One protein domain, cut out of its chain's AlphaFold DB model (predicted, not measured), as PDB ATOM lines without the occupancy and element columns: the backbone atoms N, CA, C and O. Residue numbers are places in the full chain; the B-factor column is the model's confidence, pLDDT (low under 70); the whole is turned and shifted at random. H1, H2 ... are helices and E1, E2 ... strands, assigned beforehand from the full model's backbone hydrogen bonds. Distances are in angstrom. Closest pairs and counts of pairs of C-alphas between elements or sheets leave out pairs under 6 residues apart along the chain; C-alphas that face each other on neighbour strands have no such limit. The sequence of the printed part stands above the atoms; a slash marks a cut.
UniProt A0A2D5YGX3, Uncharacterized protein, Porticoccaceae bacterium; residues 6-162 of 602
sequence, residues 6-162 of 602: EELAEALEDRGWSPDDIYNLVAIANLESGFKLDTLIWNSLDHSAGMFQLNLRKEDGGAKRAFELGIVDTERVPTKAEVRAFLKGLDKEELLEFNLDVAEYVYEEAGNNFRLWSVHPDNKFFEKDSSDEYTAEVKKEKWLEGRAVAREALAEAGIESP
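AT A GLANCE: This is residues 6 to 162 of the 602 residues of an uncharacterized protein of Porticoccaceae bacterium (UniProt A0A2D5YGX3). A small two-strand hairpin, E1 and E2, lies with the short helices H3 and H4 at one end of the domain, while at the other end the long helix H6 crosses H2 and meets H1 at its last residues. Helix H5 stands between these two groups, and a long stretch with no named element, residues 110 to 135, joins it to H6. The printed part has 157 residues, with six named helices and two named strands in the order H1, H2, E1, E2, H3, H4, H5, H6; the class is mostly helix and the sheet is antiparallel. The whole is compact, with a radius of gyration of the C-alphas of 15.3 A and spans of 42 by 39 by 26 A.

IN THESE COORDINATES: E1 is residues 40 to 42 and E2 is residues 47 to 49, with C-alpha 40 at (188.486, 92.591, 113.613). H3 is residues 62 to 68 and H4 residues 80 to 88. H5, residues 92 to 109, is 25.5 A long. H1, residues 6 to 14, begins with C-alpha 6 at (179.593, 113.430, 114.254), and H2, residues 19 to 33, is 21.0 A long. H6, residues 136 to 156, is 30.6 A long and ends with C-alpha 156 at (178.492, 119.125, 116.517).

HOW THE PARTS SIT: E1 and E2 form an antiparallel hairpin, with N 41 and O 48 within hydrogen-bond range at 2.9 A and N 48 and O 41 at 2.8 A. Residues 48 to 49 of E2 also pair antiparallel with residues 54 to 55. The closest C-alphas of E1 and H4 are those of Trp 42 and Lys 80, 6.7 A apart. H4 and H5 are close but not clearly touching, with the closest C-alphas, those of Leu 87 and Leu 95, 7.0 A apart. H3 and H5 are near each other, with 7 pairs of C-alphas within 10 A. H5 is close to but not clearly touching H2, with the closest C-alphas, those of Leu 25 and Ala 103, 7.7 A apart. H2 and H6 touch at a steep tilt of 58 degrees, opposite ways, closest at the C-alphas of Ala 27 and Gly 146, 4.3 A apart. H1 and H2 are a helical hairpin, closest at the C-alphas of Ala 9 and Ile 22, 6.1 A apart. H1 and H6 touch only at their ends, closest at the C-alphas of Glu 6 and Ala 153, 4.7 A apart. In H1 to H6 each O i to N i+4 pair is within hydrogen-bond range.

THE WHOLE: The two C-alphas farthest apart, those of Ala 81 and Pro 162, are 42.2 A apart. The printed part has no cut. The links E2 to H3, H3 to H4 and H5 to H6 are long. The mean pLDDT of the printed part is 90.9, and residues 132 to 133 and 162 are under 70.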
ATOM      1  N   GLU A   6     180.715 112.682 114.841       92.19
ATOM      2  CA  GLU A   6     179.593 113.430 114.254       92.19
ATOM      3  C   GLU A   6     178.869 112.611 113.172       92.19
ATOM      4  O   GLU A   6     177.671 112.371 113.295       92.19
ATOM      5  N   GLU A   7     179.599 112.066 112.186       94.69
ATOM      6  CA  GLU A   7     179.034 111.237 111.103       94.69
ATOM      7  C   GLU A   7     178.264 110.031 111.671       94.69
ATOM      8  O   GLU A   7     177.206 109.654 111.168       94.69
ATOM      9  N   LEU A   8     178.765 109.430 112.757       97.56
ATOM     10  CA  LEU A   8     178.053 108.362 113.456       97.56
ATOM     11  C   LEU A   8     176.805 108.870 114.195       97.56
ATOM     12  O   LEU A   8     175.784 108.181 114.196       97.56
ATOM     13  N   ALA A   9     176.882 110.026 114.855       95.50
ATOM     14  CA  ALA A   9     175.762 110.600 115.592       95.50
ATOM     15  C   ALA A   9     174.593 110.948 114.658       95.50
ATOM     16  O   ALA A   9     173.463 110.547 114.942       95.50
ATOM     17  N   GLU A  10     174.879 111.589 113.522       94.88
ATOM     18  CA  GLU A  10     173.899 111.888 112.470       94.88
ATOM     19  C   GLU A  10     173.272 110.605 111.910       94.88
ATOM     20  O   GLU A  10     172.048 110.474 111.862       94.88
ATOM     21  N   ALA A  11     174.088 109.600 111.573       97.50
ATOM     22  CA  ALA A  11     173.581 108.339 111.034       97.50
ATOM     23  C   ALA A  11     172.688 107.575 112.036       97.50
ATOM     24  O   ALA A  11     171.716 106.917 111.652       97.50
ATOM     25  N   LEU A  12     172.982 107.666 113.338       97.81
ATOM     26  CA  LEU A  12     172.124 107.116 114.389       97.81
ATOM     27  C   LEU A  12     170.831 107.933 114.565       97.81
ATOM     28  O   LEU A  12     169.766 107.346 114.782       97.81
ATOM     29  N   GLU A  13     170.884 109.260 114.453       96.81
ATOM     30  CA  GLU A  13     169.684 110.104 114.475       96.81
ATOM     31  C   GLU A  13     168.755 109.794 113.295       96.81
ATOM     32  O   GLU A  13     167.553 109.594 113.496       96.81
ATOM     33  N   ASP A  14     169.309 109.640 112.091       97.31
ATOM     34  CA  ASP A  14     168.568 109.268 110.881       97.31
ATOM     35  C   ASP A  14     167.887 107.894 111.009       97.31
ATOM     36  O   ASP A  14     166.781 107.675 110.497       97.31
ATOM     37  N   ARG A  15     168.503 106.971 111.760       97.38
ATOM     38  CA  ARG A  15     167.920 105.671 112.145       97.38
ATOM     39  C   ARG A  15     166.842 105.786 113.238       97.38
ATOM     40  O   ARG A  15     166.157 104.804 113.525       97.38
ATOM     41  N   GLY A  16     166.639 106.967 113.819       97.38
ATOM     42  CA  GLY A  16     165.599 107.253 114.809       97.38
ATOM     43  C   GLY A  16     165.972 106.899 116.249       97.38
ATOM     44  O   GLY A  16     165.073 106.725 117.081       97.38
ATOM     45  N   TRP A  17     167.266 106.775 116.556       97.44
ATOM     46  CA  TRP A  17     167.728 106.580 117.928       97.44
ATOM     47  C   TRP A  17     167.447 107.814 118.787       97.44
ATOM     48  O   TRP A  17     167.439 108.947 118.311       97.44
ATOM     49  N   SER A  18     167.189 107.601 120.079       96.19
ATOM     50  CA  SER A  18     167.005 108.728 120.993       96.19
ATOM     51  C   SER A  18     168.350 109.412 121.272       96.19
ATOM     52  O   SER A  18     169.360 108.713 121.326       96.19
ATOM     53  N   PRO A  19     168.397 110.732 121.539       93.44
ATOM     54  CA  PRO A  19     169.647 111.421 121.875       93.44
ATOM     55  C   PRO A  19     170.453 110.750 122.997       93.44
ATOM     56  O   PRO A  19     171.679 110.707 122.950       93.44
ATOM     57  N   ASP A  20     169.775 110.179 123.995       92.12
ATOM     58  CA  ASP A  20     170.437 109.462 125.086       92.12
ATOM     59  C   ASP A  20     171.054 108.135 124.618       92.12
ATOM     60  O   ASP A  20     172.128 107.758 125.085       92.12
ATOM     61  N   ASP A  21     170.420 107.426 123.683       96.25
ATOM     62  CA  ASP A  21     171.000 106.210 123.112       96.25
ATOM     63  C   ASP A  21     172.148 106.533 122.146       96.25
ATOM     64  O   ASP A  21     173.179 105.864 122.205       96.25
ATOM     65  N   ILE A  22     172.020 107.587 121.324       96.19
ATOM     66  CA  ILE A  22     173.092 108.074 120.433       96.19
ATOM     67  C   ILE A  22     174.336 108.388 121.261       96.19
ATOM     68  O   ILE A  22     175.423 107.896 120.968       96.19
ATOM     69  N   TYR A  23     174.160 109.126 122.357       93.31
ATOM     70  CA  TYR A  23     175.231 109.450 123.290       93.31
ATOM     71  C   TYR A  23     175.980 108.203 123.790       93.31
ATOM     72  O   TYR A  23     177.211 108.154 123.782       93.31
ATOM     73  N   ASN A  24     175.253 107.161 124.197       95.44
ATOM     74  CA  ASN A  24     175.881 105.929 124.672       95.44
ATOM     75  C   ASN A  24     176.552 105.146 123.535       95.44
ATOM     76  O   ASN A  24     177.648 104.621 123.728       95.44
ATOM     77  N   LEU A  25     175.938 105.077 122.353       97.81
ATOM     78  CA  LEU A  25     176.487 104.360 121.202       97.81
ATOM     79  C   LEU A  25     177.763 105.014 120.664       97.81
ATOM     80  O   LEU A  25     178.720 104.298 120.379       97.81
ATOM     81  N   VAL A  26     177.836 106.345 120.601       96.00
ATOM     82  CA  VAL A  26     179.067 107.053 120.210       96.00
ATOM     83  C   VAL A  26     180.192 106.776 121.216       96.00
ATOM     84  O   VAL A  26     181.311 106.447 120.816       96.00
ATOM     85  N   ALA A  27     179.895 106.806 122.522       93.12
ATOM     86  CA  ALA A  27     180.871 106.464 123.558       93.12
ATOM     87  C   ALA A  27     181.353 105.006 123.438       93.12
ATOM     88  O   ALA A  27     182.552 104.737 123.532       93.12
ATOM     89  N   ILE A  28     180.438 104.064 123.186       97.19
ATOM     90  CA  ILE A  28     180.767 102.651 122.958       97.19
ATOM     91  C   ILE A  28     181.651 102.499 121.713       97.19
ATOM     92  O   ILE A  28     182.689 101.850 121.796       97.19
ATOM     93  N   ALA A  29     181.295 103.111 120.580       97.19
ATOM     94  CA  ALA A  29     182.058 103.020 119.334       97.19
ATOM     95  C   ALA A  29     183.500 103.532 119.489       97.19
ATOM     96  O   ALA A  29     184.440 102.910 118.977       97.19
ATOM     97  N   ASN A  30     183.685 104.626 120.237       94.50
ATOM     98  CA  ASN A  30     185.007 105.144 120.571       94.50
ATOM     99  C   ASN A  30     185.830 104.116 121.362       94.50
ATOM    100  O   ASN A  30     186.958 103.795 120.994       94.50
ATOM    101  N   LEU A  31     185.250 103.565 122.429       91.88
ATOM    102  CA  LEU A  31     185.964 102.686 123.357       91.88
ATOM    103  C   LEU A  31     186.219 101.282 122.805       91.88
ATOM    104  O   LEU A  31     187.225 100.667 123.154       91.88
ATOM    105  N   GLU A  32     185.327 100.777 121.958       94.06
ATOM    106  CA  GLU A  32     185.422  99.434 121.383       94.06
ATOM    107  C   GLU A  32     186.348  99.393 120.152       94.06
ATOM    108  O   GLU A  32     187.038  98.399 119.926       94.06
ATOM    109  N   SER A  33     186.404 100.461 119.345       95.75
ATOM    110  CA  SER A  33     187.155 100.431 118.076       95.75
ATOM    111  C   SER A  33     187.856 101.732 117.676       95.75
ATOM    112  O   SER A  33     188.608 101.746 116.692       95.75
ATOM    113  N   GLY A  34     187.617 102.837 118.385       92.12
ATOM    114  CA  GLY A  34     188.028 104.170 117.944       92.12
ATOM    115  C   GLY A  34     187.459 104.496 116.561       92.12
ATOM    116  O   GLY A  34     188.227 104.847 115.655       92.12
ATOM    117  N   PHE A  35     186.150 104.264 116.397       95.06
ATOM    118  CA  PHE A  35     185.353 104.538 115.190       95.06
ATOM    119  C   PHE A  35     185.813 103.818 113.912       95.06
ATOM    120  O   PHE A  35     185.579 104.273 112.789       95.06
ATOM    121  N   LYS A  36     186.508 102.684 114.051       94.75
ATOM    122  CA  LYS A  36     186.959 101.872 112.914       94.75
ATOM    123  C   LYS A  36     185.877 100.866 112.510       94.75
ATOM    124  O   LYS A  36     185.651  99.883 113.218       94.75
ATOM    125  N   LEU A  37     185.278 101.073 111.336       96.62
ATOM    126  CA  LEU A  37     184.152 100.288 110.809       96.62
ATOM    127  C   LEU A  37     184.471  98.804 110.550       96.62
ATOM    128  O   LEU A  37     183.585  97.957 110.617       96.62
ATOM    129  N   ASP A  38     185.727  98.486 110.254       96.38
ATOM    130  CA  ASP A  38     186.215  97.172 109.815       96.38
ATOM    131  C   ASP A  38     187.121  96.493 110.858       96.38
ATOM    132  O   ASP A  38     187.892  95.586 110.532       96.38
ATOM    133  N   THR A  39     187.043  96.922 112.121       94.25
ATOM    134  CA  THR A  39     187.850  96.339 113.204       94.25
ATOM    135  C   THR A  39     187.557  94.853 113.358       94.25
ATOM    136  O   THR A  39     186.402  94.444 113.437       94.25
ATOM    137  N   LEU A  40     188.605  94.035 113.445       93.62
ATOM    138  CA  LEU A  40     188.486  92.591 113.613       93.62
ATOM    139  C   LEU A  40     189.446  92.100 114.696       93.62
ATOM    140  O   LEU A  40     190.654  92.022 114.477       93.62
ATOM    141  N   ILE A  41     188.900  91.699 115.841       89.56
ATOM    142  CA  ILE A  41     189.648  91.056 116.921       89.56
ATOM    143  C   ILE A  41     189.377  89.556 116.849       89.56
ATOM    144  O   ILE A  41     188.242  89.108 116.985       89.56
ATOM    145  N   TRP A  42     190.418  88.754 116.605       88.94
ATOM    146  CA  TRP A  42     190.263  87.303 116.463       88.94
ATOM    147  C   TRP A  42     191.372  86.526 117.169       88.94
ATOM    148  O   TRP A  42     192.451  86.300 116.618       88.94
ATOM    149  N   ASN A  43     191.097  86.087 118.392       86.19
ATOM    150  CA  ASN A  43     191.999  85.304 119.232       86.19
ATOM    151  C   ASN A  43     191.225  84.233 120.032       86.19
ATOM    152  O   ASN A  43     190.023  84.059 119.870       86.19
ATOM    153  N   SER A  44     191.904  83.469 120.894       77.06
ATOM    154  CA  SER A  44     191.273  82.366 121.640       77.06
ATOM    155  C   SER A  44     190.206  82.793 122.656       77.06
ATOM    156  O   SER A  44     189.460  81.941 123.137       77.06
ATOM    157  N   LEU A  45     190.183  84.068 123.042       80.00
ATOM    158  CA  LEU A  45     189.268  84.628 124.035       80.00
ATOM    159  C   LEU A  45     188.229  85.564 123.413       80.00
ATOM    160  O   LEU A  45     187.231  85.854 124.068       80.00
ATOM    161  N   ASP A  46     188.426  86.008 122.175       85.88
ATOM    162  CA  ASP A  46     187.589  87.032 121.567       85.88
ATOM    163  C   ASP A  46     187.532  86.900 120.042       85.88
ATOM    164  O   ASP A  46     188.566  86.805 119.380       85.88
ATOM    165  N   HIS A  47     186.313  86.875 119.504       93.94
ATOM    166  CA  HIS A  47     186.020  86.876 118.072       93.94
ATOM    167  C   HIS A  47     185.053  88.033 117.804       93.94
ATOM    168  O   HIS A  47     183.857  87.794 117.661       93.94
ATOM    169  N   SER A  48     185.542  89.265 117.785       96.25
ATOM    170  CA  SER A  48     184.709  90.463 117.674       96.25
ATOM    171  C   SER A  48     184.961  91.210 116.369       96.25
ATOM    172  O   SER A  48     186.079  91.220 115.847       96.25
ATOM    173  N   ALA A  49     183.900  91.776 115.796       97.19
ATOM    174  CA  ALA A  49     183.934  92.393 114.474       97.19
ATOM    175  C   ALA A  49     183.150  93.711 114.420       97.19
ATOM    176  O   ALA A  49     182.110  93.853 115.060       97.19
ATOM    177  N   GLY A  50     183.634  94.645 113.605       97.75
ATOM    178  CA  GLY A  50     183.021  95.949 113.378       97.75
ATOM    179  C   GLY A  50     183.322  96.981 114.467       97.75
ATOM    180  O   GLY A  50     183.995  96.714 115.461       97.75
ATOM    181  N   MET A  51     182.795  98.182 114.280       98.25
ATOM    182  CA  MET A  51     182.918  99.326 115.181       98.25
ATOM    183  C   MET A  51     182.354  99.053 116.581       98.25
ATOM    184  O   MET A  51     182.935  99.482 117.574       98.25
ATOM    185  N   PHE A  52     181.261  98.291 116.660       98.19
ATOM    186  CA  PHE A  52     180.592  97.925 117.916       98.19
ATOM    187  C   PHE A  52     181.013  96.554 118.468       98.19
ATOM    188  O   PHE A  52     180.342  96.031 119.358       98.19
ATOM    189  N   GLN A  53     182.092  95.966 117.929       97.50
ATOM    190  CA  GLN A  53     182.699  94.712 118.395       97.50
ATOM    191  C   GLN A  53     181.676  93.579 118.607       97.50
ATOM    192  O   GLN A  53     181.567  92.978 119.676       97.50
ATOM    193  N   LEU A  54     180.919  93.251 117.552       97.62
ATOM    194  CA  LEU A  54     179.972  92.136 117.538       97.62
ATOM    195  C   LEU A  54     180.688  90.825 117.882       97.62
ATOM    196  O   LEU A  54     181.440  90.300 117.063       97.62
ATOM    197  N   ASN A  55     180.402  90.250 119.049       96.31
ATOM    198  CA  ASN A  55     181.004  88.985 119.465       96.31
ATOM    199  C   ASN A  55     180.385  87.790 118.704       96.31
ATOM    200  O   ASN A  55     179.187  87.498 118.799       96.31
ATOM    201  N   LEU A  56     181.241  87.070 117.979       96.56
ATOM    202  CA  LEU A  56     180.957  85.934 117.103       96.56
ATOM    203  C   LEU A  56     181.378  84.579 117.700       96.56
ATOM    204  O   LEU A  56     181.376  83.555 117.006       96.56
ATOM    205  N   ARG A  57     181.720  84.517 118.992       91.00
ATOM    206  CA  ARG A  57     182.028  83.254 119.678       91.00
ATOM    207  C   ARG A  57     180.809  82.341 119.738       91.00
ATOM    208  O   ARG A  57     179.659  82.769 119.840       91.00
ATOM    209  N   LYS A  58     181.061  81.032 119.707       89.25
ATOM    210  CA  LYS A  58     180.010  80.006 119.656       89.25
ATOM    211  C   LYS A  58     179.118  80.034 120.899       89.25
ATOM    212  O   LYS A  58     177.903  79.903 120.802       89.25
ATOM    213  N   GLU A  59     179.754  80.137 122.054       88.88
ATOM    214  CA  GLU A  59     179.165  80.162 123.390       88.88
ATOM    215  C   GLU A  59     178.323  81.412 123.651       88.88
ATOM    216  O   GLU A  59     177.391  81.344 124.448       88.88
ATOM    217  N   ASP A  60     178.598  82.492 122.920       87.75
ATOM    218  CA  ASP A  60     177.914  83.779 123.040       87.75
ATOM    219  C   ASP A  60     176.820  83.958 121.976       87.75
ATOM    220  O   ASP A  60     176.289  85.050 121.813       87.75
ATOM    221  N   GLY A  61     176.467  82.895 121.240       90.88
ATOM    222  CA  GLY A  61     175.428  82.942 120.207       90.88
ATOM    223  C   GLY A  61     175.905  83.457 118.846       90.88
ATOM    224  O   GLY A  61     175.084  83.677 117.958       90.88
ATOM    225  N   GLY A  62     177.218  83.578 118.630       90.56
ATOM    226  CA  GLY A  62     177.807  84.172 117.429       90.56
ATOM    227  C   GLY A  62     177.397  83.539 116.097       90.56
ATOM    228  O   GLY A  62     177.349  84.227 115.087       90.56
ATOM    229  N   ALA A  63     177.026  82.253 116.086       91.38
ATOM    230  CA  ALA A  63     176.478  81.598 114.893       91.38
ATOM    231  C   ALA A  63     175.141  82.206 114.436       91.38
ATOM    232  O   ALA A  63     174.914  82.366 113.239       91.38
ATOM    233  N   LYS A  64     174.271  82.533 115.398       94.56
ATOM    234  CA  LYS A  64     172.968  83.147 115.139       94.56
ATOM    235  C   LYS A  64     173.151  84.589 114.679       94.56
ATOM    236  O   LYS A  64     172.612  84.951 113.643       94.56
ATOM    237  N   ARG A  65     173.987  85.355 115.391       95.56
ATOM    238  CA  ARG A  65     174.309  86.751 115.048       95.56
ATOM    239  C   ARG A  65     174.865  86.878 113.635       95.56
ATOM    240  O   ARG A  65     174.356  87.654 112.841       95.56
ATOM    241  N   ALA A  66     175.865  86.058 113.305       94.94
ATOM    242  CA  ALA A  66     176.492  86.077 111.987       94.94
ATOM    243  C   ALA A  66     175.509  85.758 110.853       94.94
ATOM    244  O   ALA A  66     175.631  86.314 109.768       94.94
ATOM    245  N   PHE A  67     174.549  84.863 111.090       95.88
ATOM    246  CA  PHE A  67     173.521  84.534 110.106       95.88
ATOM    247  C   PHE A  67     172.457  85.629 109.982       95.88
ATOM    248  O   PHE A  67     172.112  86.014 108.872       95.88
ATOM    249  N   GLU A  68     171.951  86.149 111.105       96.38
ATOM    250  CA  GLU A  68     170.921  87.198 111.104       96.38
ATOM    251  C   GLU A  68     171.433  88.517 110.505       96.38
ATOM    252  O   GLU A  68     170.663  89.207 109.846       96.38
ATOM    253  N   LEU A  69     172.730  88.809 110.646       96.88
ATOM    254  CA  LEU A  69     173.393  89.980 110.056       96.88
ATOM    255  C   LEU A  69     174.010  89.715 108.668       96.88
ATOM    256  O   LEU A  69     174.765  90.538 108.161       96.88
ATOM    257  N   GLY A  70     173.744  88.558 108.052       96.81
ATOM    258  CA  GLY A  70     174.176  88.275 106.677       96.81
ATOM    259  C   GLY A  70     175.682  88.062 106.473       96.81
ATOM    260  O   GLY A  70     176.131  87.993 105.334       96.81
ATOM    261  N   ILE A  71     176.464  87.893 107.544       95.75
ATOM    262  CA  ILE A  71     177.903  87.581 107.465       95.75
ATOM    263  C   ILE A  71     178.118  86.184 106.854       95.75
ATOM    264  O   ILE A  71     179.114  85.930 106.176       95.75
ATOM    265  N   VAL A  72     177.194  85.249 107.105       94.94
ATOM    266  CA  VAL A  72     177.203  83.891 106.537       94.94
ATOM    267  C   VAL A  72     175.803  83.435 106.132       94.94
ATOM    268  O   VAL A  72     174.830  83.685 106.831       94.94
ATOM    269  N   ASP A  73     175.714  82.632 105.069       92.25
ATOM    270  CA  ASP A  73     174.435  82.139 104.519       92.25
ATOM    271  C   ASP A  73     173.754  81.029 105.344       92.25
ATOM    272  O   ASP A  73     172.674  80.543 105.003       92.25
ATOM    273  N   THR A  74     174.406  80.541 106.399       88.31
ATOM    274  CA  THR A  74     173.895  79.450 107.242       88.31
ATOM    275  C   THR A  74     174.197  79.740 108.701       88.31
ATOM    276  O   THR A  74     175.238  80.316 109.001       88.31
ATOM    277  N   GLU A  75     173.332  79.288 109.611       94.75
ATOM    278  CA  GLU A  75     173.493  79.471 111.059       94.75
ATOM    279  C   GLU A  75     174.665  78.637 111.611       94.75
ATOM    280  O   GLU A  75     174.510  77.542 112.159       94.75
ATOM    281  N   ARG A  76     175.882  79.151 111.426       94.81
ATOM    282  CA  ARG A  76     177.141  78.583 111.911       94.81
ATOM    283  C   ARG A  76     178.084  79.695 112.340       94.81
ATOM    284  O   ARG A  76     177.984  80.823 111.882       94.81
ATOM    285  N   VAL A  77     179.049  79.345 113.183       91.56
ATOM    286  CA  VAL A  77     180.117  80.277 113.554       91.56
ATOM    287  C   VAL A  77     180.957  80.576 112.304       91.56
ATOM    288  O   VAL A  77     181.438  79.618 111.677       91.56
ATOM    289  N   PRO A  78     181.114  81.852 111.914       92.50
ATOM    290  CA  PRO A  78     181.963  82.218 110.794       92.50
ATOM    291  C   PRO A  78     183.437  82.009 111.153       92.50
ATOM    292  O   PRO A  78     183.838  82.024 112.318       92.50
ATOM    293  N   THR A  79     184.267  81.785 110.145       88.62
ATOM    294  CA  THR A  79     185.726  81.792 110.288       88.62
ATOM    295  C   THR A  79     186.262  83.223 110.201       88.62
ATOM    296  O   THR A  79     185.631  84.071 109.576       88.62
ATOM    297  N   LYS A  80     187.460  83.486 110.756       90.94
ATOM    298  CA  LYS A  80     188.124  84.806 110.677       90.94
ATOM    299  C   LYS A  80     188.129  85.359 109.251       90.94
ATOM    300  O   LYS A  80     187.858  86.533 109.036       90.94
ATOM    301  N   ALA A  81     188.432  84.502 108.282       77.69
ATOM    302  CA  ALA A  81     188.539  84.897 106.889       77.69
ATOM    303  C   ALA A  81     187.200  85.205 106.232       77.69
ATOM    304  O   ALA A  81     187.145  86.109 105.417       77.69
ATOM    305  N   GLU A  82     186.129  84.501 106.597       91.19
ATOM    306  CA  GLU A  82     184.789  84.823 106.095       91.19
ATOM    307  C   GLU A  82     184.342  86.191 106.598       91.19
ATOM    308  O   GLU A  82     183.859  86.989 105.806       91.19
ATOM    309  N   VAL A  83     184.588  86.500 107.875       92.25
ATOM    310  CA  VAL A  83     184.285  87.829 108.428       92.25
ATOM    311  C   VAL A  83     185.155  88.903 107.779       92.25
ATOM    312  O   VAL A  83     184.643  89.939 107.373       92.25
ATOM    313  N   ARG A  84     186.460  88.650 107.610       90.56
ATOM    314  CA  ARG A  84     187.367  89.585 106.927       90.56
ATOM    315  C   ARG A  84     186.954  89.810 105.468       90.56
ATOM    316  O   ARG A  84     186.974  90.947 105.019       90.56
ATOM    317  N   ALA A  85     186.589  88.756 104.741       85.19
ATOM    318  CA  ALA A  85     186.145  88.845 103.351       85.19
ATOM    319  C   ALA A  85     184.806  89.582 103.228       85.19
ATOM    320  O   ALA A  85     184.661  90.399 102.328       85.19
ATOM    321  N   PHE A  86     183.873  89.333 104.151       96.62
ATOM    322  CA  PHE A  86     182.617  90.070 104.248       96.62
ATOM    323  C   PHE A  86     182.883  91.566 104.453       96.62
ATOM    324  O   PHE A  86     182.489  92.361 103.611       96.62
ATOM    325  N   LEU A  87     183.647  91.944 105.486       94.12
ATOM    326  CA  LEU A  87     183.946  93.353 105.781       94.12
ATOM    327  C   LEU A  87     184.725  94.047 104.652       94.12
ATOM    328  O   LEU A  87     184.417  95.180 104.309       94.12
ATOM    329  N   LYS A  88     185.714  93.378 104.041       91.50
ATOM    330  CA  LYS A  88     186.470  93.927 102.896       91.50
ATOM    331  C   LYS A  88     185.636  94.029 101.614       91.50
ATOM    332  O   LYS A  88     186.055  94.714 100.685       91.50
ATOM    333  N   GLY A  89     184.524  93.298 101.532       92.12
ATOM    334  CA  GLY A  89     183.620  93.309 100.387       92.12
ATOM    335  C   GLY A  89     182.637  94.479 100.386       92.12
ATOM    336  O   GLY A  89     182.008  94.695  99.356       92.12
ATOM    337  N   LEU A  90     182.525  95.195 101.507       96.44
ATOM    338  CA  LEU A  90     181.643  96.341 101.692       96.44
ATOM    339  C   LEU A  90     182.426  97.649 101.507       96.44
ATOM    340  O   LEU A  90     183.581  97.757 101.936       96.44
ATOM    341  N   ASP A  91     181.811  98.647 100.877       96.81
ATOM    342  CA  ASP A  91     182.356 100.009 100.854       96.81
ATOM    343  C   ASP A  91     182.117 100.763 102.184       96.81
ATOM    344  O   ASP A  91     181.636 100.190 103.160       96.81
ATOM    345  N   LYS A  92     182.517 102.043 102.276       96.88
ATOM    346  CA  LYS A  92     182.393 102.824 103.524       96.88
ATOM    347  C   LYS A  92     180.931 102.960 103.974       96.88
ATOM    348  O   LYS A  92     180.669 102.840 105.169       96.88
ATOM    349  N   GLU A  93     180.017 103.222 103.042       97.56
ATOM    350  CA  GLU A  93     178.596 103.444 103.324       97.56
ATOM    351  C   GLU A  93     177.937 102.121 103.729       97.56
ATOM    352  O   GLU A  93     177.305 102.037 104.779       97.56
ATOM    353  N   GLU A  94     178.205 101.047 102.982       98.06
ATOM    354  CA  GLU A  94     177.741  99.697 103.314       98.06
ATOM    355  C   GLU A  94     178.290  99.202 104.666       98.06
ATOM    356  O   GLU A  94     177.582  98.539 105.428       98.06
ATOM    357  N   LEU A  95     179.544  99.529 104.997       98.00
ATOM    358  CA  LEU A  95     180.136  99.220 106.299       98.00
ATOM    359  C   LEU A  95     179.497 100.017 107.435       98.00
ATOM    360  O   LEU A  95     179.329  99.464 108.525       98.00
ATOM    361  N   LEU A  96     179.184 101.298 107.226       98.19
ATOM    362  CA  LEU A  96     178.484 102.102 108.223       98.19
ATOM    363  C   LEU A  96     177.098 101.506 108.486       98.19
ATOM    364  O   LEU A  96     176.797 101.190 109.635       98.19
ATOM    365  N   GLU A  97     176.326 101.226 107.435       98.38
ATOM    366  CA  GLU A  97     175.009 100.586 107.532       98.38
ATOM    367  C   GLU A  97     175.068  99.236 108.261       98.38
ATOM    368  O   GLU A  97     174.301  99.003 109.198       98.38
ATOM    369  N   PHE A  98     176.035  98.378 107.922       98.31
ATOM    370  CA  PHE A  98     176.256  97.117 108.635       98.31
ATOM    371  C   PHE A  98     176.523  97.333 110.133       98.31
ATOM    372  O   PHE A  98     176.018  96.589 110.974       98.31
ATOM    373  N   ASN A  99     177.317  98.342 110.495       98.62
ATOM    374  CA  ASN A  99     177.604  98.629 111.898       98.62
ATOM    375  C   ASN A  99     176.392  99.209 112.644       98.62
ATOM    376  O   ASN A  99     176.219  98.908 113.826       98.62
ATOM    377  N   LEU A 100     175.535  99.984 111.979       98.50
ATOM    378  CA  LEU A 100     174.266 100.444 112.551       98.50
ATOM    379  C   LEU A 100     173.316  99.261 112.799       98.50
ATOM    380  O   LEU A 100     172.746  99.158 113.887       98.50
ATOM    381  N   ASP A 101     173.235  98.314 111.858       98.25
ATOM    382  CA  ASP A 101     172.475  97.065 112.023       98.25
ATOM    383  C   ASP A 101     173.010  96.223 113.193       98.25
ATOM    384  O   ASP A 101     172.240  95.643 113.962       98.25
ATOM    385  N   VAL A 102     174.335  96.179 113.376       97.88
ATOM    386  CA  VAL A 102     174.973  95.536 114.536       97.88
ATOM    387  C   VAL A 102     174.544  96.203 115.846       97.88
ATOM    388  O   VAL A 102     174.204  95.493 116.795       97.88
ATOM    389  N   ALA A 103     174.569  97.537 115.923       97.88
ATOM    390  CA  ALA A 103     174.184  98.263 117.134       97.88
ATOM    391  C   ALA A 103     172.722  97.987 117.513       97.88
ATOM    392  O   ALA A 103     172.443  97.636 118.661       97.88
ATOM    393  N   GLU A 104     171.812  98.069 116.539       98.19
ATOM    394  CA  GLU A 104     170.387  97.768 116.712       98.19
ATOM    395  C   GLU A 104     170.178  96.328 117.180       98.19
ATOM    396  O   GLU A 104     169.568  96.093 118.225       98.19
ATOM    397  N   TYR A 105     170.793  95.366 116.491       97.19
ATOM    398  CA  TYR A 105     170.703  93.956 116.843       97.19
ATOM    399  C   TYR A 105     171.152  93.676 118.284       97.19
ATOM    400  O   TYR A 105     170.457  92.994 119.044       97.19
ATOM    401  N   VAL A 106     172.327  94.180 118.677       96.12
ATOM    402  CA  VAL A 106     172.897  93.915 120.007       96.12
ATOM    403  C   VAL A 106     172.076  94.609 121.097       96.12
ATOM    404  O   VAL A 106     171.851  94.020 122.158       96.12
ATOM    405  N   TYR A 107     171.573  95.816 120.840       97.31
ATOM    406  CA  TYR A 107     170.699  96.538 121.764       97.31
ATOM    407  C   TYR A 107     169.360  95.816 121.976       97.31
ATOM    408  O   TYR A 107     168.920  95.636 123.117       97.31
ATOM    409  N   GLU A 108     168.737  95.318 120.905       96.69
ATOM    410  CA  GLU A 108     167.510  94.520 120.986       96.69
ATOM    411  C   GLU A 108     167.737  93.187 121.712       96.69
ATOM    412  O   GLU A 108     166.961  92.811 122.598       96.69
ATOM    413  N   GLU A 109     168.831  92.479 121.408       94.75
ATOM    414  CA  GLU A 109     169.211  91.233 122.087       94.75
ATOM    415  C   GLU A 109     169.442  91.462 123.590       94.75
ATOM    416  O   GLU A 109     169.073  90.647 124.451       94.75
ATOM    417  N   ALA A 110     170.009  92.616 123.934       94.12
ATOM    418  CA  ALA A 110     170.184  93.050 125.305       94.12
ATOM    419  C   ALA A 110     168.852  93.391 126.002       94.12
ATOM    420  O   ALA A 110     168.823  93.466 127.233       94.12
ATOM    421  N   GLY A 111     167.735  93.486 125.279       95.12
ATOM    422  CA  GLY A 111     166.437  93.895 125.809       95.12
ATOM    423  C   GLY A 111     166.343  95.410 125.960       95.12
ATOM    424  O   GLY A 111     165.916  95.880 127.016       95.12
ATOM    425  N   ASN A 112     166.772  96.132 124.923       95.44
ATOM    426  CA  ASN A 112     166.796  97.589 124.804       95.44
ATOM    427  C   ASN A 112     167.617  98.251 125.918       95.44
ATOM    428  O   ASN A 112     167.106  99.048 126.703       95.44
ATOM    429  N   ASN A 113     168.867  97.809 126.059       95.50
ATOM    430  CA  ASN A 113     169.863  98.394 126.959       95.50
ATOM    431  C   ASN A 113     171.279  98.042 126.478       95.50
ATOM    432  O   ASN A 113     171.452  97.273 125.537       95.50
ATOM    433  N   PHE A 114     172.301  98.540 127.170       96.69
ATOM    434  CA  PHE A 114     173.691  98.409 126.730       96.69
ATOM    435  C   PHE A 114     174.483  97.321 127.473       96.69
ATOM    436  O   PHE A 114     175.710  97.267 127.402       96.69
ATOM    437  N   ARG A 115     173.815  96.405 128.189       95.31
ATOM    438  CA  ARG A 115     174.482  95.434 129.088       95.31
ATOM    439  C   ARG A 115     175.393  94.414 128.398       95.31
ATOM    440  O   ARG A 115     176.044  93.638 129.100       95.31
ATOM    441  N   LEU A 116     175.357  94.321 127.067       94.38
ATOM    442  CA  LEU A 116     176.186  93.394 126.292       94.38
ATOM    443  C   LEU A 116     177.556  93.982 125.929       94.38
ATOM    444  O   LEU A 116     178.489  93.204 125.747       94.38
ATOM    445  N   TRP A 117     177.720  95.307 125.944       95.44
ATOM    446  CA  TRP A 117     179.018  95.956 125.747       95.44
ATOM    447  C   TRP A 117     179.774  96.044 127.060       95.44
ATOM    448  O   TRP A 117     179.259  96.557 128.050       95.44
ATOM    449  N   SER A 118     180.987  95.500 127.107       91.94
ATOM    450  CA  SER A 118     181.760  95.419 128.357       91.94
ATOM    451  C   SER A 118     182.250  96.777 128.853       91.94
ATOM    452  O   SER A 118     182.474  96.942 130.055       91.94
ATOM    453  N   VAL A 119     182.354  97.740 127.936       91.56
ATOM    454  CA  VAL A 119     182.748  99.124 128.206       91.56
ATOM    455  C   VAL A 119     181.620  99.971 128.803       91.56
ATOM    456  O   VAL A 119     181.899 101.056 129.293       91.56
ATOM    457  N   HIS A 120     180.367  99.496 128.800       95.75
ATOM    458  CA  HIS A 120     179.214 100.264 129.278       95.75
ATOM    459  C   HIS A 120     178.838  99.917 130.741       95.75
ATOM    460  O   HIS A 120     178.831  98.733 131.099       95.75
ATOM    461  N   PRO A 121     178.428 100.891 131.585       93.62
ATOM    462  CA  PRO A 121     178.039 100.673 132.988       93.62
ATOM    463  C   PRO A 121     176.923  99.650 133.238       93.62
ATOM    464  O   PRO A 121     176.927  98.962 134.255       93.62
ATOM    465  N   ASP A 122     175.976  99.512 132.309       93.44
ATOM    466  CA  ASP A 122     174.921  98.484 132.368       93.44
ATOM    467  C   ASP A 122     175.467  97.045 132.374       93.44
ATOM    468  O   ASP A 122     174.760  96.094 132.731       93.44
ATOM    469  N   ASN A 123     176.718  96.845 131.955       93.50
ATOM    470  CA  ASN A 123     177.333  95.533 131.955       93.50
ATOM    471  C   ASN A 123     177.686  95.089 133.377       93.50
ATOM    472  O   ASN A 123     178.425  95.737 134.112       93.50
ATOM    473  N   LYS A 124     177.248  93.885 133.753       90.00
ATOM    474  CA  LYS A 124     177.513  93.288 135.078       90.00
ATOM    475  C   LYS A 124     179.002  93.089 135.421       90.00
ATOM    476  O   LYS A 124     179.315  92.700 136.551       90.00
ATOM    477  N   PHE A 125     179.895  93.210 134.440       86.00
ATOM    478  CA  PHE A 125     181.347  93.109 134.596       86.00
ATOM    479  C   PHE A 125     182.052  94.470 134.560       86.00
ATOM    480  O   PHE A 125     183.275  94.501 134.687       86.00
ATOM    481  N   PHE A 126     181.314  95.570 134.402       85.44
ATOM    482  CA  PHE A 126     181.879  96.915 134.402       85.44
ATOM    483  C   PHE A 126     182.546  97.233 135.746       85.44
ATOM    484  O   PHE A 126     183.711  97.605 135.796       85.44
ATOM    485  N   GLU A 127     181.862  96.930 136.853       85.44
ATOM    486  CA  GLU A 127     182.374  97.112 138.222       85.44
ATOM    487  C   GLU A 127     183.298  95.976 138.704       85.44
ATOM    488  O   GLU A 127     183.508  95.800 139.905       85.44
ATOM    489  N   LYS A 128     183.801  95.132 137.798       83.19
ATOM    490  CA  LYS A 128     184.677  94.012 138.156       83.19
ATOM    491  C   LYS A 128     186.003  94.118 137.438       83.19
ATOM    492  O   LYS A 128     186.039  94.292 136.220       83.19
ATOM    493  N   ASP A 129     187.068  93.875 138.184       76.56
ATOM    494  CA  ASP A 129     188.398  93.716 137.615       76.56
ATOM    495  C   ASP A 129     188.396  92.520 136.661       76.56
ATOM    496  O   ASP A 129     187.985  91.408 137.015       76.56
ATOM    497  N   SER A 130     188.809  92.764 135.420       74.19
ATOM    498  CA  SER A 130     188.977  91.712 134.409       74.19
ATOM    499  C   SER A 130     190.433  91.273 134.265       74.19
ATOM    500  O   SER A 130     190.683  90.151 133.827       74.19
ATOM    501  N   SER A 131     191.375  92.130 134.652       75.50
ATOM    502  CA  SER A 131     192.815  91.867 134.717       75.50
ATOM    503  C   SER A 131     193.484  92.902 135.627       75.50
ATOM    504  O   SER A 131     192.838  93.868 136.030       75.50
ATOM    505  N   ASP A 132     194.780  92.727 135.904       60.50
ATOM    506  CA  ASP A 132     195.588  93.713 136.640       60.50
ATOM    507  C   ASP A 132     195.650  95.080 135.918       60.50
ATOM    508  O   ASP A 132     195.874  96.103 136.555       60.50
ATOM    509  N   GLU A 133     195.420  95.104 134.600       65.25
ATOM    510  CA  GLU A 133     195.457  96.308 133.752       65.25
ATOM    511  C   GLU A 133     194.069  96.924 133.500       65.25
ATOM    512  O   GLU A 133     193.961  98.099 133.166       65.25
ATOM    513  N   TYR A 134     192.993  96.146 133.653       74.81
ATOM    514  CA  TYR A 134     191.611  96.592 133.452       74.81
ATOM    515  C   TYR A 134     190.810  96.392 134.739       74.81
ATOM    516  O   TYR A 134     189.984  95.471 134.858       74.81
ATOM    517  N   THR A 135     191.075  97.274 135.702       83.12
ATOM    518  CA  THR A 135     190.309  97.368 136.946       83.12
ATOM    519  C   THR A 135     188.961  98.054 136.714       83.12
ATOM    520  O   THR A 135     188.725  98.678 135.673       83.12
ATOM    521  N   ALA A 136     188.055  97.938 137.683       81.12
ATOM    522  CA  ALA A 136     186.784  98.660 137.668       81.12
ATOM    523  C   ALA A 136     186.977 100.188 137.565       81.12
ATOM    524  O   ALA A 136     186.235 100.860 136.847       81.12
ATOM    525  N   GLU A 137     187.989 100.739 138.240       81.75
ATOM    526  CA  GLU A 137     188.326 102.164 138.192       81.75
ATOM    527  C   GLU A 137     188.780 102.595 136.796       81.75
ATOM    528  O   GLU A 137     188.251 103.576 136.277       81.75
ATOM    529  N   VAL A 138     189.669 101.829 136.152       79.25
ATOM    530  CA  VAL A 138     190.143 102.123 134.788       79.25
ATOM    531  C   VAL A 138     188.985 102.086 133.789       79.25
ATOM    532  O   VAL A 138     188.886 102.939 132.912       79.25
ATOM    533  N   LYS A 139     188.055 101.131 133.922       84.00
ATOM    534  CA  LYS A 139     186.849 101.085 133.075       84.00
ATOM    535  C   LYS A 139     185.965 102.312 133.272       84.00
ATOM    536  O   LYS A 139     185.427 102.833 132.300       84.00
ATOM    537  N   LYS A 140     185.825 102.778 134.515       86.69
ATOM    538  CA  LYS A 140     185.059 103.985 134.836       86.69
ATOM    539  C   LYS A 140     185.706 105.239 134.254       86.69
ATOM    540  O   LYS A 140     184.988 106.059 133.697       86.69
ATOM    541  N   GLU A 141     187.022 105.368 134.364       83.56
ATOM    542  CA  GLU A 141     187.790 106.470 133.776       83.56
ATOM    543  C   GLU A 141     187.636 106.496 132.252       83.56
ATOM    544  O   GLU A 141     187.142 107.480 131.709       83.56
ATOM    545  N   LYS A 142     187.886 105.367 131.580       84.25
ATOM    546  CA  LYS A 142     187.687 105.241 130.127       84.25
ATOM    547  C   LYS A 142     186.253 105.529 129.698       84.25
ATOM    548  O   LYS A 142     186.019 106.173 128.682       84.25
ATOM    549  N   TRP A 143     185.267 105.080 130.471       91.62
ATOM    550  CA  TRP A 143     183.872 105.408 130.191       91.62
ATOM    551  C   TRP A 143     183.614 106.919 130.241       91.62
ATOM    552  O   TRP A 143     182.895 107.436 129.391       91.62
ATOM    553  N   LEU A 144     184.217 107.641 131.192       85.38
ATOM    554  CA  LEU A 144     184.113 109.102 131.265       85.38
ATOM    555  C   LEU A 144     184.783 109.792 130.067       85.38
ATOM    556  O   LEU A 144     184.221 110.752 129.548       85.38
ATOM    557  N   GLU A 145     185.917 109.278 129.586       81.69
ATOM    558  CA  GLU A 145     186.566 109.763 128.358       81.69
ATOM    559  C   GLU A 145     185.671 109.554 127.128       81.69
ATOM    560  O   GLU A 145     185.393 110.495 126.387       81.69
ATOM    561  N   GLY A 146     185.134 108.342 126.938       82.56
ATOM    562  CA  GLY A 146     184.212 108.050 125.833       82.56
ATOM    563  C   GLY A 146     182.948 108.913 125.873       82.56
ATOM    564  O   GLY A 146     182.453 109.357 124.839       82.56
ATOM    565  N   ARG A 147     182.463 109.215 127.079       86.31
ATOM    566  CA  ARG A 147     181.341 110.124 127.331       86.31
ATOM    567  C   ARG A 147     181.626 111.583 126.987       86.31
ATOM    568  O   ARG A 147     180.676 112.300 126.668       86.31
ATOM    569  N   ALA A 148     182.875 112.032 127.100       78.88
ATOM    570  CA  ALA A 148     183.270 113.374 126.686       78.88
ATOM    571  C   ALA A 148     183.194 113.493 125.158       78.88
ATOM    572  O   ALA A 148     182.474 114.357 124.667       78.88
ATOM    573  N   VAL A 149     183.785 112.530 124.441       79.06
ATOM    574  CA  VAL A 149     183.733 112.449 122.967       79.06
ATOM    575  C   VAL A 149     182.293 112.382 122.455       79.06
ATOM    576  O   VAL A 149     181.922 113.076 121.518       79.06
ATOM    577  N   ALA A 150     181.433 111.584 123.094       83.62
ATOM    578  CA  ALA A 150     180.026 111.522 122.704       83.62
ATOM    579  C   ALA A 150     179.287 112.852 122.902       83.62
ATOM    580  O   ALA A 150     178.390 113.177 122.134       83.62
ATOM    581  N   ARG A 151     179.637 113.629 123.935       83.62
ATOM    582  CA  ARG A 151     179.003 114.931 124.184       83.62
ATOM    583  C   ARG A 151     179.335 115.923 123.074       83.62
ATOM    584  O   ARG A 151     178.438 116.626 122.628       83.62
ATOM    585  N   GLU A 152     180.604 115.967 122.694       76.50
ATOM    586  CA  GLU A 152     181.137 116.797 121.612       76.50
ATOM    587  C   GLU A 152     180.436 116.455 120.295       76.50
ATOM    588  O   GLU A 152     179.754 117.301 119.730       76.50
ATOM    589  N   ALA A 153     180.401 115.169 119.943       78.88
ATOM    590  CA  ALA A 153     179.743 114.677 118.735       78.88
ATOM    591  C   ALA A 153     178.252 115.033 118.636       78.88
ATOM    592  O   ALA A 153     177.754 115.377 117.569       78.88
ATOM    593  N   LEU A 154     177.512 114.944 119.750       82.25
ATOM    594  CA  LEU A 154     176.107 115.357 119.773       82.25
ATOM    595  C   LEU A 154     175.955 116.872 119.607       82.25
ATOM    596  O   LEU A 154     174.983 117.317 119.006       82.25
ATOM    597  N   ALA A 155     176.877 117.662 120.162       80.38
ATOM    598  CA  ALA A 155     176.849 119.111 120.020       80.38
ATOM    599  C   ALA A 155     177.142 119.537 118.573       80.38
ATOM    600  O   ALA A 155     176.408 120.377 118.054       80.38
ATOM    601  N   GLU A 156     178.140 118.924 117.932       81.00
ATOM    602  CA  GLU A 156     178.492 119.125 116.517       81.00
ATOM    603  C   GLU A 156     177.313 118.777 115.598       81.00
ATOM    604  O   GLU A 156     176.861 119.620 114.825       81.00
ATOM    605  N   ALA A 157     176.700 117.604 115.800       79.94
ATOM    606  CA  ALA A 157     175.529 117.161 115.038       79.94
ATOM    607  C   ALA A 157     174.238 117.958 115.343       79.94
ATOM    608  O   ALA A 157     173.187 117.712 114.755       79.94
ATOM    609  N   GLY A 158     174.260 118.901 116.295       86.56
ATOM    610  CA  GLY A 158     173.081 119.682 116.683       86.56
ATOM    611  C   GLY A 158     172.006 118.886 117.443       86.56
ATOM    612  O   GLY A 158     170.843 119.302 117.491       86.56
ATOM    613  N   ILE A 159     172.380 117.766 118.065       85.56
ATOM    614  CA  ILE A 159     171.494 116.841 118.780       85.56
ATOM    615  C   ILE A 159     171.489 117.168 120.284       85.56
ATOM    616  O   ILE A 159     172.441 116.908 121.022       85.56
ATOM    617  N   GLU A 160     170.374 117.690 120.803       82.56
ATOM    618  CA  GLU A 160     170.243 117.983 122.239       82.56
ATOM    619  C   GLU A 160     170.022 116.707 123.082       82.56
ATOM    620  O   GLU A 160     168.930 116.130 123.085       82.56
ATOM    621  N   SER A 161     171.013 116.299 123.891       75.62
ATOM    622  CA  SER A 161     170.833 115.246 124.910       75.62
ATOM    623  C   SER A 161     170.533 115.813 126.313       75.62
ATOM    624  O   SER A 161     171.298 116.626 126.846       75.62
ATOM    625  N   PRO A 162     169.472 115.333 126.995       69.94
ATOM    626  CA  PRO A 162     169.228 115.603 128.414       69.94
ATOM    627  C   PRO A 162     170.394 115.201 129.331       69.94
ATOM    628  O   PRO A 162     170.652 115.872 130.337       69.94
TER     629      PRO A 162